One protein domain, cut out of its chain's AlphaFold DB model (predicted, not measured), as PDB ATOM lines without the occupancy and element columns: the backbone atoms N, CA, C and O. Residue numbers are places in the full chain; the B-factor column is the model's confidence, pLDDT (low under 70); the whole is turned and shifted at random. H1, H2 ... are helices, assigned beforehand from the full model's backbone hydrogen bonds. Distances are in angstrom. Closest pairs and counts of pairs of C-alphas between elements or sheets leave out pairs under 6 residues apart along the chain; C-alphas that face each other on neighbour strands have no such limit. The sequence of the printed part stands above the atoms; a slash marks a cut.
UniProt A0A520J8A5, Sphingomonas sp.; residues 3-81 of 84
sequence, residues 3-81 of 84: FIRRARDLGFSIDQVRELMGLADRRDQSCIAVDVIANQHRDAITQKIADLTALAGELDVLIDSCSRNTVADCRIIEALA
ATOM      1  N   PHE A   3     128.228   5.135 244.245       89.44
ATOM      2  CA  PHE A   3     128.315   3.669 244.306       89.44
ATOM      3  C   PHE A   3     127.277   2.940 243.442       89.44
ATOM      4  O   PHE A   3     127.645   2.178 242.555       89.44
ATOM      5  N   ILE A   4     125.984   3.222 243.649       90.69
ATOM      6  CA  ILE A   4     124.885   2.567 242.916       90.69
ATOM      7  C   ILE A   4     125.025   2.795 241.411       90.69
ATOM      8  O   ILE A   4     124.869   1.861 240.630       90.69
ATOM      9  N   ARG A   5     125.334   4.032 241.001       92.56
ATOM     10  CA  ARG A   5     125.534   4.362 239.589       92.56
ATOM     11  C   ARG A   5     126.678   3.538 239.010       92.56
ATOM     12  O   ARG A   5     126.475   2.853 238.019       92.56
ATOM     13  N   ARG A   6     127.839   3.530 239.670       94.00
ATOM     14  CA  ARG A   6     129.009   2.783 239.200       94.00
ATOM     15  C   ARG A   6     128.752   1.279 239.124       94.00
ATOM     16  O   ARG A   6     129.168   0.649 238.161       94.00
ATOM     17  N   ALA A   7     128.065   0.712 240.111       93.56
ATOM     18  CA  ALA A   7     127.743  -0.709 240.118       93.56
ATOM     19  C   ALA A   7     126.755  -1.072 238.992       93.56
ATOM     20  O   ALA A   7     126.933  -2.076 238.309       93.56
ATOM     21  N   ARG A   8     125.774  -0.207 238.711       93.19
ATOM     22  CA  ARG A   8     124.878  -0.372 237.558       93.19
ATOM     23  C   ARG A   8     125.593  -0.200 236.217       93.19
ATOM     24  O   ARG A   8     125.300  -0.955 235.298       93.19
ATOM     25  N   ASP A   9     126.543   0.728 236.114       94.25
ATOM     26  CA  ASP A   9     127.371   0.909 234.911       94.25
ATOM     27  C   ASP A   9     128.237  -0.336 234.626       94.25
ATOM     28  O   ASP A   9     128.544  -0.630 233.475       94.25
ATOM     29  N   LEU A  10     128.603  -1.096 235.666       94.19
ATOM     30  CA  LEU A  10     129.297  -2.390 235.566       94.19
ATOM     31  C   LEU A  10     128.340  -3.579 235.348       94.19
ATOM     32  O   LEU A  10     128.763  -4.734 235.316       94.19
ATOM     33  N   GLY A  11     127.042  -3.311 235.205       94.50
ATOM     34  CA  GLY A  11     126.034  -4.319 234.902       94.50
ATOM     35  C   GLY A  11     125.610  -5.189 236.083       94.50
ATOM     36  O   GLY A  11     124.914  -6.172 235.850       94.50
ATOM     37  N   PHE A  12     125.992  -4.862 237.324       96.25
ATOM     38  CA  PHE A  12     125.479  -5.582 238.492       96.25
ATOM     39  C   PHE A  12     123.954  -5.436 238.573       96.25
ATOM     40  O   PHE A  12     123.400  -4.346 238.382       96.25
ATOM     41  N   SER A  13     123.274  -6.537 238.888       93.94
ATOM     42  CA  SER A  13     121.834  -6.533 239.149       93.94
ATOM     43  C   SER A  13     121.500  -5.696 240.386       93.94
ATOM     44  O   SER A  13     122.332  -5.499 241.270       93.94
ATOM     45  N   ILE A  14     120.257  -5.217 240.486       92.88
ATOM     46  CA  ILE A  14     119.805  -4.432 241.646       92.88
ATOM     47  C   ILE A  14     120.026  -5.196 242.960       92.88
ATOM     48  O   ILE A  14     120.390  -4.579 243.961       92.88
ATOM     49  N   ASP A  15     119.853  -6.516 242.954       93.81
ATOM     50  CA  ASP A  15     120.025  -7.339 244.149       93.81
ATOM     51  C   ASP A  15     121.500  -7.477 244.541       93.81
ATOM     52  O   ASP A  15     121.834  -7.226 245.698       93.81
ATOM     53  N   GLN A  16     122.402  -7.700 243.579       94.75
ATOM     54  CA  GLN A  16     123.849  -7.656 243.839       94.75
ATOM     55  C   GLN A  16     124.294  -6.274 244.333       94.75
ATOM     56  O   GLN A  16     125.112  -6.172 245.241       94.75
ATOM     57  N   VAL A  17     123.745  -5.183 243.783       94.94
ATOM     58  CA  VAL A  17     124.063  -3.825 244.257       94.94
ATOM     59  C   VAL A  17     123.629  -3.634 245.711       94.94
ATOM     60  O   VAL A  17     124.374  -3.039 246.488       94.94
ATOM     61  N   ARG A  18     122.451  -4.134 246.103       92.94
ATOM     62  CA  ARG A  18     121.978  -4.093 247.498       92.94
ATOM     63  C   ARG A  18     122.889  -4.880 248.430       92.94
ATOM     64  O   ARG A  18     123.239  -4.374 249.492       92.94
ATOM     65  N   GLU A  19     123.293  -6.074 248.018       93.06
ATOM     66  CA  GLU A  19     124.207  -6.919 248.785       93.06
ATOM     67  C   GLU A  19     125.572  -6.244 248.973       93.06
ATOM     68  O   GLU A  19     126.051  -6.099 250.098       93.06
ATOM     69  N   LEU A  20     126.148  -5.717 247.891       93.75
ATOM     70  CA  LEU A  20     127.411  -4.985 247.923       93.75
ATOM     71  C   LEU A  20     127.345  -3.727 248.802       93.75
ATOM     72  O   LEU A  20     128.322  -3.416 249.479       93.75
ATOM     73  N   MET A  21     126.212  -3.014 248.832       92.12
ATOM     74  CA  MET A  21     126.019  -1.888 249.758       92.12
ATOM     75  C   MET A  21     126.020  -2.354 251.217       92.12
ATOM     76  O   MET A  21     126.726  -1.775 252.036       92.12
ATOM     77  N   GLY A  22     125.293  -3.432 251.531       91.19
ATOM     78  CA  GLY A  22     125.256  -3.984 252.887       91.19
ATOM     79  C   GLY A  22     126.625  -4.465 253.382       91.19
ATOM     80  O   GLY A  22     126.918  -4.368 254.573       91.19
ATOM     81  N   LEU A  23     127.477  -4.949 252.473       90.81
ATOM     82  CA  LEU A  23     128.866  -5.306 252.771       90.81
ATOM     83  C   LEU A  23     129.762  -4.069 252.920       90.81
ATOM     84  O   LEU A  23     130.598  -4.029 253.819       90.81
ATOM     85  N   ALA A  24     129.577  -3.044 252.084       87.62
ATOM     86  CA  ALA A  24     130.371  -1.815 252.128       87.62
ATOM     87  C   ALA A  24     130.197  -1.024 253.438       87.62
ATOM     88  O   ALA A  24     131.135  -0.355 253.877       87.62
ATOM     89  N   ASP A  25     129.035  -1.135 254.084       87.12
ATOM     90  CA  ASP A  25     128.771  -0.517 255.389       87.12
ATOM     91  C   ASP A  25     129.563  -1.182 256.539       87.12
ATOM     92  O   ASP A  25     129.744  -0.584 257.602       87.12
ATOM     93  N   ARG A  26     130.102  -2.393 256.330       87.50
ATOM     94  CA  ARG A  26     130.843  -3.191 257.325       87.50
ATOM     95  C   ARG A  26     132.353  -3.111 257.096       87.50
ATOM     96  O   ARG A  26     133.002  -4.077 256.702       87.50
ATOM     97  N   ARG A  27     132.913  -1.918 257.310       78.38
ATOM     98  CA  ARG A  27     134.296  -1.556 256.924       78.38
ATOM     99  C   ARG A  27     135.408  -2.347 257.626       78.38
ATOM    100  O   ARG A  27     136.558  -2.263 257.208       78.38
ATOM    101  N   ASP A  28     135.081  -3.057 258.696       84.56
ATOM    102  CA  ASP A  28     135.962  -3.903 259.503       84.56
ATOM    103  C   ASP A  28     135.916  -5.390 259.104       84.56
ATOM    104  O   ASP A  28     136.705  -6.188 259.610       84.56
ATOM    105  N   GLN A  29     135.024  -5.776 258.184       83.00
ATOM    106  CA  GLN A  29     134.884  -7.157 257.726       83.00
ATOM    107  C   GLN A  29     135.754  -7.470 256.508       83.00
ATOM    108  O   GLN A  29     136.145  -6.603 255.726       83.00
ATOM    109  N   SER A  30     136.043  -8.761 256.341       86.56
ATOM    110  CA  SER A  30     136.771  -9.271 255.183       86.56
ATOM    111  C   SER A  30     136.014  -9.004 253.878       86.56
ATOM    112  O   SER A  30     134.808  -9.234 253.785       86.56
ATOM    113  N   CYS A  31     136.742  -8.599 252.836       91.00
ATOM    114  CA  CYS A  31     136.191  -8.375 251.501       91.00
ATOM    115  C   CYS A  31     135.919  -9.668 250.709       91.00
ATOM    116  O   CYS A  31     135.498  -9.576 249.561       91.00
ATOM    117  N   ILE A  32     136.107 -10.858 251.299       93.12
ATOM    118  CA  ILE A  32     135.879 -12.155 250.630       93.12
ATOM    119  C   ILE A  32     134.483 -12.230 249.995       93.12
ATOM    120  O   ILE A  32     134.354 -12.657 248.854       93.12
ATOM    121  N   ALA A  33     133.436 -11.780 250.692       89.62
ATOM    122  CA  ALA A  33     132.079 -11.802 250.138       89.62
ATOM    123  C   ALA A  33     131.933 -10.877 248.914       89.62
ATOM    124  O   ALA A  33     131.291 -11.241 247.933       89.62
ATOM    125  N   VAL A  34     132.581  -9.707 248.940       93.56
ATOM    126  CA  VAL A  34     132.612  -8.771 247.802       93.56
ATOM    127  C   VAL A  34     133.333  -9.402 246.610       93.56
ATOM    128  O   VAL A  34     132.849  -9.305 245.483       93.56
ATOM    129  N   ASP A  35     134.462 -10.067 246.861       94.81
ATOM    130  CA  ASP A  35     135.249 -10.756 245.838       94.81
ATOM    131  C   ASP A  35     134.457 -11.899 245.183       94.81
ATOM    132  O   ASP A  35     134.415 -12.006 243.958       94.81
ATOM    133  N   VAL A  36     133.736 -12.697 245.973       95.94
ATOM    134  CA  VAL A  36     132.861 -13.762 245.456       95.94
ATOM    135  C   VAL A  36     131.778 -13.196 244.533       95.94
ATOM    136  O   VAL A  36     131.626 -13.684 243.411       95.94
ATOM    137  N   ILE A  37     131.065 -12.143 244.951       95.19
ATOM    138  CA  ILE A  37     130.006 -11.516 244.137       95.19
ATOM    139  C   ILE A  37     130.581 -10.962 242.826       95.19
ATOM    140  O   ILE A  37     129.990 -11.129 241.757       95.19
ATOM    141  N   ALA A  38     131.742 -10.305 242.894       95.25
ATOM    142  CA  ALA A  38     132.395  -9.733 241.723       95.25
ATOM    143  C   ALA A  38     132.834 -10.813 240.721       95.25
ATOM    144  O   ALA A  38     132.588 -10.660 239.523       95.25
ATOM    145  N   ASN A  39     133.432 -11.910 241.198       97.19
ATOM    146  CA  ASN A  39     133.865 -13.014 240.339       97.19
ATOM    147  C   ASN A  39     132.679 -13.745 239.702       97.19
ATOM    148  O   ASN A  39     132.673 -13.942 238.491       97.19
ATOM    149  N   GLN A  40     131.622 -14.037 240.464       96.75
ATOM    150  CA  GLN A  40     130.403 -14.644 239.914       96.75
ATOM    151  C   GLN A  40     129.779 -13.785 238.806       96.75
ATOM    152  O   GLN A  40     129.369 -14.297 237.763       96.75
ATOM    153  N   HIS A  41     129.732 -12.463 239.003       97.31
ATOM    154  CA  HIS A  41     129.220 -11.544 237.989       97.31
ATOM    155  C   HIS A  41     130.118 -11.487 236.748       97.31
ATOM    156  O   HIS A  41     129.628 -11.497 235.617       97.31
ATOM    157  N   ARG A  42     131.442 -11.477 236.943       97.44
ATOM    158  CA  ARG A  42     132.423 -11.537 235.853       97.44
ATOM    159  C   ARG A  42     132.260 -12.809 235.021       97.44
ATOM    160  O   ARG A  42     132.322 -12.736 233.792       97.44
ATOM    161  N   ASP A  43     132.048 -13.948 235.664       97.88
ATOM    162  CA  ASP A  43     131.883 -15.230 234.982       97.88
ATOM    163  C   ASP A  43     130.582 -15.253 234.172       97.88
ATOM    164  O   ASP A  43     130.595 -15.633 233.002       97.88
ATOM    165  N   ALA A  44     129.489 -14.719 234.726       96.50
ATOM    166  CA  ALA A  44     128.230 -14.558 233.998       96.50
ATOM    167  C   ALA A  44     128.369 -13.645 232.764       96.50
ATOM    168  O   ALA A  44     127.849 -13.964 231.691       96.50
ATOM    169  N   ILE A  45     129.097 -12.526 232.881       96.81
ATOM    170  CA  ILE A  45     129.406 -11.653 231.736       96.81
ATOM    171  C   ILE A  45     130.229 -12.411 230.693       96.81
ATOM    172  O   ILE A  45     129.927 -12.337 229.505       96.81
ATOM    173  N   THR A  46     131.261 -13.132 231.129       97.62
ATOM    174  CA  THR A  46     132.170 -13.863 230.238       97.62
ATOM    175  C   THR A  46     131.427 -14.946 229.463       97.62
ATOM    176  O   THR A  46     131.606 -15.054 228.253       97.62
ATOM    177  N   GLN A  47     130.532 -15.680 230.129       98.00
ATOM    178  CA  GLN A  47     129.674 -16.665 229.477       98.00
ATOM    179  C   GLN A  47     128.770 -16.008 228.432       98.00
ATOM    180  O   GLN A  47     128.740 -16.435 227.284       98.00
ATOM    181  N   LYS A  48     128.105 -14.904 228.790       96.69
ATOM    182  CA  LYS A  48     127.240 -14.179 227.855       96.69
ATOM    183  C   LYS A  48     128.006 -13.638 226.645       96.69
ATOM    184  O   LYS A  48     127.463 -13.622 225.546       96.69
ATOM    185  N   ILE A  49     129.244 -13.179 226.833       97.94
ATOM    186  CA  ILE A  49     130.110 -12.768 225.721       97.94
ATOM    187  C   ILE A  49     130.384 -13.962 224.812       97.94
ATOM    188  O   ILE A  49     130.197 -13.831 223.610       97.94
ATOM    189  N   ALA A  50     130.772 -15.113 225.367       98.31
ATOM    190  CA  ALA A  50     131.030 -16.312 224.576       98.31
ATOM    191  C   ALA A  50     129.800 -16.726 223.750       98.31
ATOM    192  O   ALA A  50     129.922 -16.937 222.544       98.31
ATOM    193  N   ASP A  51     128.617 -16.743 224.369       98.06
ATOM    194  CA  ASP A  51     127.357 -17.088 223.702       98.06
ATOM    195  C   ASP A  51     127.026 -16.097 222.572       98.06
ATOM    196  O   ASP A  51     126.684 -16.492 221.457       98.06
ATOM    197  N   LEU A  52     127.163 -14.790 222.833       98.31
ATOM    198  CA  LEU A  52     126.899 -13.750 221.836       98.31
ATOM    199  C   LEU A  52     127.926 -13.754 220.702       98.31
ATOM    200  O   LEU A  52     127.560 -13.489 219.561       98.31
ATOM    201  N   THR A  53     129.192 -14.052 220.991       98.12
ATOM    202  CA  THR A  53     130.235 -14.192 219.970       98.12
ATOM    203  C   THR A  53     129.979 -15.406 219.083       98.12
ATOM    204  O   THR A  53     130.139 -15.297 217.871       98.12
ATOM    205  N   ALA A  54     129.538 -16.531 219.652       97.25
ATOM    206  CA  ALA A  54     129.152 -17.704 218.872       97.25
ATOM    207  C   ALA A  54     127.972 -17.387 217.940       97.25
ATOM    208  O   ALA A  54     128.066 -17.607 216.734       97.25
ATOM    209  N   LEU A  55     126.912 -16.770 218.476       95.88
ATOM    210  CA  LEU A  55     125.742 -16.375 217.689       95.88
ATOM    211  C   LEU A  55     126.091 -15.361 216.587       95.88
ATOM    212  O   LEU A  55     125.575 -15.452 215.475       95.88
ATOM    213  N   ALA A  56     126.969 -14.398 216.880       96.12
ATOM    214  CA  ALA A  56     127.456 -13.454 215.880       96.12
ATOM    215  C   ALA A  56     128.199 -14.176 214.747       96.12
ATOM    216  O   ALA A  56     127.919 -13.911 213.585       96.12
ATOM    217  N   GLY A  57     129.062 -15.142 215.076       95.25
ATOM    218  CA  GLY A  57     129.768 -15.942 214.075       95.25
ATOM    219  C   GLY A  57     128.829 -16.759 213.182       95.25
ATOM    220  O   GLY A  57     129.034 -16.822 211.972       95.25
ATOM    221  N   GLU A  58     127.769 -17.345 213.744       91.56
ATOM    222  CA  GLU A  58     126.741 -18.040 212.956       91.56
ATOM    223  C   GLU A  58     126.024 -17.087 211.988       91.56
ATOM    224  O   GLU A  58     125.837 -17.410 210.813       91.56
ATOM    225  N   LEU A  59     125.667 -15.888 212.458       91.44
ATOM    226  CA  LEU A  59     125.044 -14.864 211.620       91.44
ATOM    227  C   LEU A  59     125.982 -14.365 210.517       91.44
ATOM    228  O   LEU A  59     125.526 -14.189 209.387       91.44
ATOM    229  N   ASP A  60     127.268 -14.184 210.810       92.56
ATOM    230  CA  ASP A  60     128.269 -13.756 209.829       92.56
ATOM    231  C   ASP A  60     128.369 -14.763 208.671       92.56
ATOM    232  O   ASP A  60     128.322 -14.366 207.507       92.56
ATOM    233  N   VAL A  61     128.374 -16.071 208.958       89.56
ATOM    234  CA  VAL A  61     128.366 -17.122 207.920       89.56
ATOM    235  C   VAL A  61     127.128 -17.021 207.024       89.56
ATOM    236  O   VAL A  61     127.229 -17.128 205.796       89.56
ATOM    237  N   LEU A  62     125.948 -16.800 207.610       87.88
ATOM    238  CA  LEU A  62     124.712 -16.646 206.841       87.88
ATOM    239  C   LEU A  62     124.748 -15.391 205.962       87.88
ATOM    240  O   LEU A  62     124.344 -15.451 204.797       87.88
ATOM    241  N   ILE A  63     125.264 -14.281 206.493       87.06
ATOM    242  CA  ILE A  63     125.418 -13.014 205.772       87.06
ATOM    243  C   ILE A  63     126.395 -13.162 204.601       87.06
ATOM    244  O   ILE A  63     126.072 -12.723 203.494       87.06
ATOM    245  N   ASP A  64     127.539 -13.812 204.812       86.31
ATOM    246  CA  ASP A  64     128.568 -14.023 203.788       86.31
ATOM    247  C   ASP A  64     128.105 -14.985 202.689       86.31
ATOM    248  O   ASP A  64     128.470 -14.841 201.521       86.31
ATOM    249  N   SER A  65     127.248 -15.949 203.033       81.12
ATOM    250  CA  SER A  65     126.681 -16.897 202.069       81.12
ATOM    251  C   SER A  65     125.559 -16.310 201.196       81.12
ATOM    252  O   SER A  65     125.089 -16.973 200.267       81.12
ATOM    253  N   CYS A  66     125.111 -15.082 201.480       81.44
ATOM    254  CA  CYS A  66     124.013 -14.440 200.771       81.44
ATOM    255  C   CYS A  66     124.505 -13.709 199.511       81.44
ATOM    256  O   CYS A  66     125.257 -12.738 199.577       81.44
ATOM    257  N   SER A  67     123.998 -14.116 198.344       71.44
ATOM    258  CA  SER A  67     124.308 -13.510 197.038       71.44
ATOM    259  C   SER A  67     123.620 -12.156 196.790       71.44
ATOM    260  O   SER A  67     123.866 -11.527 195.764       71.44
ATOM    261  N   ARG A  68     122.768 -11.694 197.724       74.81
ATOM    262  CA  ARG A  68     122.051 -10.397 197.711       74.81
ATOM    263  C   ARG A  68     121.257 -10.108 196.430       74.81
ATOM    264  O   ARG A  68     121.048  -8.947 196.092       74.81
ATOM    265  N   ASN A  69     120.813 -11.144 195.722       73.94
ATOM    266  CA  ASN A  69     120.158 -10.981 194.425       73.94
ATOM    267  C   ASN A  69     118.636 -10.824 194.560       73.94
ATOM    268  O   ASN A  69     118.064  -9.828 194.126       73.94
ATOM    269  N   THR A  70     117.974 -11.777 195.219       81.25
ATOM    270  CA  THR A  70     116.542 -11.708 195.533       81.25
ATOM    271  C   THR A  70     116.277 -12.310 196.911       81.25
ATOM    272  O   THR A  70     117.076 -13.096 197.417       81.25
ATOM    273  N   VAL A  71     115.146 -11.960 197.534       80.69
ATOM    274  CA  VAL A  71     114.719 -12.601 198.792       80.69
ATOM    275  C   VAL A  71     114.405 -14.086 198.576       80.69
ATOM    276  O   VAL A  71     114.626 -14.881 199.482       80.69
ATOM    277  N   ALA A  72     113.953 -14.462 197.373       78.94
ATOM    278  CA  ALA A  72     113.689 -15.853 197.011       78.94
ATOM    279  C   ALA A  72     114.959 -16.725 197.036       78.94
ATOM    280  O   ALA A  72     114.863 -17.907 197.339       78.94
ATOM    281  N   ASP A  73     116.133 -16.127 196.800       77.56
ATOM    282  CA  ASP A  73     117.443 -16.797 196.848       77.56
ATOM    283  C   ASP A  73     118.234 -16.460 198.132       77.56
ATOM    284  O   ASP A  73     119.445 -16.690 198.222       77.56
ATOM    285  N   CYS A  74     117.589 -15.830 199.120       84.50
ATOM    286  CA  CYS A  74     118.263 -15.343 200.316       84.50
ATOM    287  C   CYS A  74     118.498 -16.479 201.313       84.50
ATOM    288  O   CYS A  74     117.594 -16.880 202.047       84.50
ATOM    289  N   ARG A  75     119.754 -16.917 201.414       80.44
ATOM    290  CA  ARG A  75     120.187 -17.966 202.351       80.44
ATOM    291  C   ARG A  75     119.889 -17.673 203.821       80.44
ATOM    292  O   ARG A  75     119.692 -18.599 204.597       80.44
ATOM    293  N   ILE A  76     119.808 -16.397 204.205       85.56
ATOM    294  CA  ILE A  76     119.407 -16.002 205.564       85.56
ATOM    295  C   ILE A  76     117.942 -16.385 205.815       85.56
ATOM    296  O   ILE A  76     117.622 -16.932 206.862       85.56
ATOM    297  N   ILE A  77     117.045 -16.111 204.860       86.00
ATOM    298  CA  ILE A  77     115.621 -16.450 204.991       86.00
ATOM    299  C   ILE A  77     115.418 -17.963 204.931       86.00
ATOM    300  O   ILE A  77     114.621 -18.487 205.701       86.00
ATOM    301  N   GLU A  78     116.168 -18.661 204.077       83.31
ATOM    302  CA  GLU A  78     116.175 -20.126 204.015       83.31
ATOM    303  C   GLU A  78     116.588 -20.751 205.359       83.31
ATOM    304  O   GLU A  78     115.888 -21.623 205.864       83.31
ATOM    305  N   ALA A  79     117.663 -20.260 205.986       83.19
ATOM    306  CA  ALA A  79     118.143 -20.762 207.277       83.19
ATOM    307  C   ALA A  79     117.200 -20.462 208.459       83.19
ATOM    308  O   ALA A  79     117.235 -21.166 209.466       83.19
ATOM    309  N   LEU A  80     116.375 -19.414 208.355       84.56
ATOM    310  CA  LEU A  80     115.383 -19.035 209.370       84.56
ATOM    311  C   LEU A  80     113.999 -19.650 209.123       84.56
ATOM    312  O   LEU A  80     113.127 -19.560 209.991       84.56
ATOM    313  N   ALA A  81     113.768 -20.231 207.944       83.38
ATOM    314  CA  ALA A  81     112.520 -20.905 207.644       83.38
ATOM    315  C   ALA A  81     112.375 -22.149 208.540       83.38
ATOM    316  O   ALA A  81     113.365 -22.826 208.827       83.38
TER     317      ALA A  81
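AT A GLANCE: This is residues 3 to 81 of the 84 residues of a protein of Sphingomonas sp. (UniProt A0A520J8A5). One long helix, H3, makes the length of a rod, and a short helix folds back beside each of its ends: H2 at its first end, with H1 packed on H2, and H4 at its last end. Between these two ends the stretch of H3 from 46 to 58 stands free. The printed part has 79 residues with four named helices, H1, H2, H3 and H4 along the chain, and no named strand; the class is all helix. The whole is extended, with a radius of gyration of the C-alphas of 21.4 A and spans of 67 by 20 by 18 A.

IN THESE COORDINATES: Find C-alpha 3 at (128.315, 3.669, 244.306), where H1 begins; it runs to residue 9. Next look at H2, residues 14 to 24, 15.1 A long. H3 starts at C-alpha 32, at (135.879, -12.155, 250.630), and runs 47.4 A through residues 32 to 64. H4, residues 75 to 80, ends at C-alpha 80, at (115.383, -19.035, 209.370).

HOW THE PARTS SIT: H1 and H2 form a helical hairpin and touch, the closest C-alphas being those of Ala 7 and Val 17, 6.4 A apart; their tilt of 37 degrees is only just steep. H2 and H3 form a second helical hairpin at a shallow tilt of 31 degrees; H3 touches H2 with residues 33 to 37 alone, closest at the C-alphas of Leu 20 and Val 34, 6.4 A. At the other end, H3 touches H4 with residues 62 to 63 alone, opposite ways at a steep tilt of 49 degrees; look at the C-alphas of Leu 62 and Ile 76, the closest, 5.5 A apart. H1 stays apart from H3 and H4, and H2 from H4. In H1, H2, H3 and H4 every O i to N i+4 pair is within hydrogen-bond range.

THE WHOLE: The C-alphas farthest apart, those of Asp 28 and Ala 72, are 67.4 A from each other; residues 25 to 30 and 68 to 73 also stand free. The printed part has no cut and no long link, and no printed residue is under 70 in pLDDT.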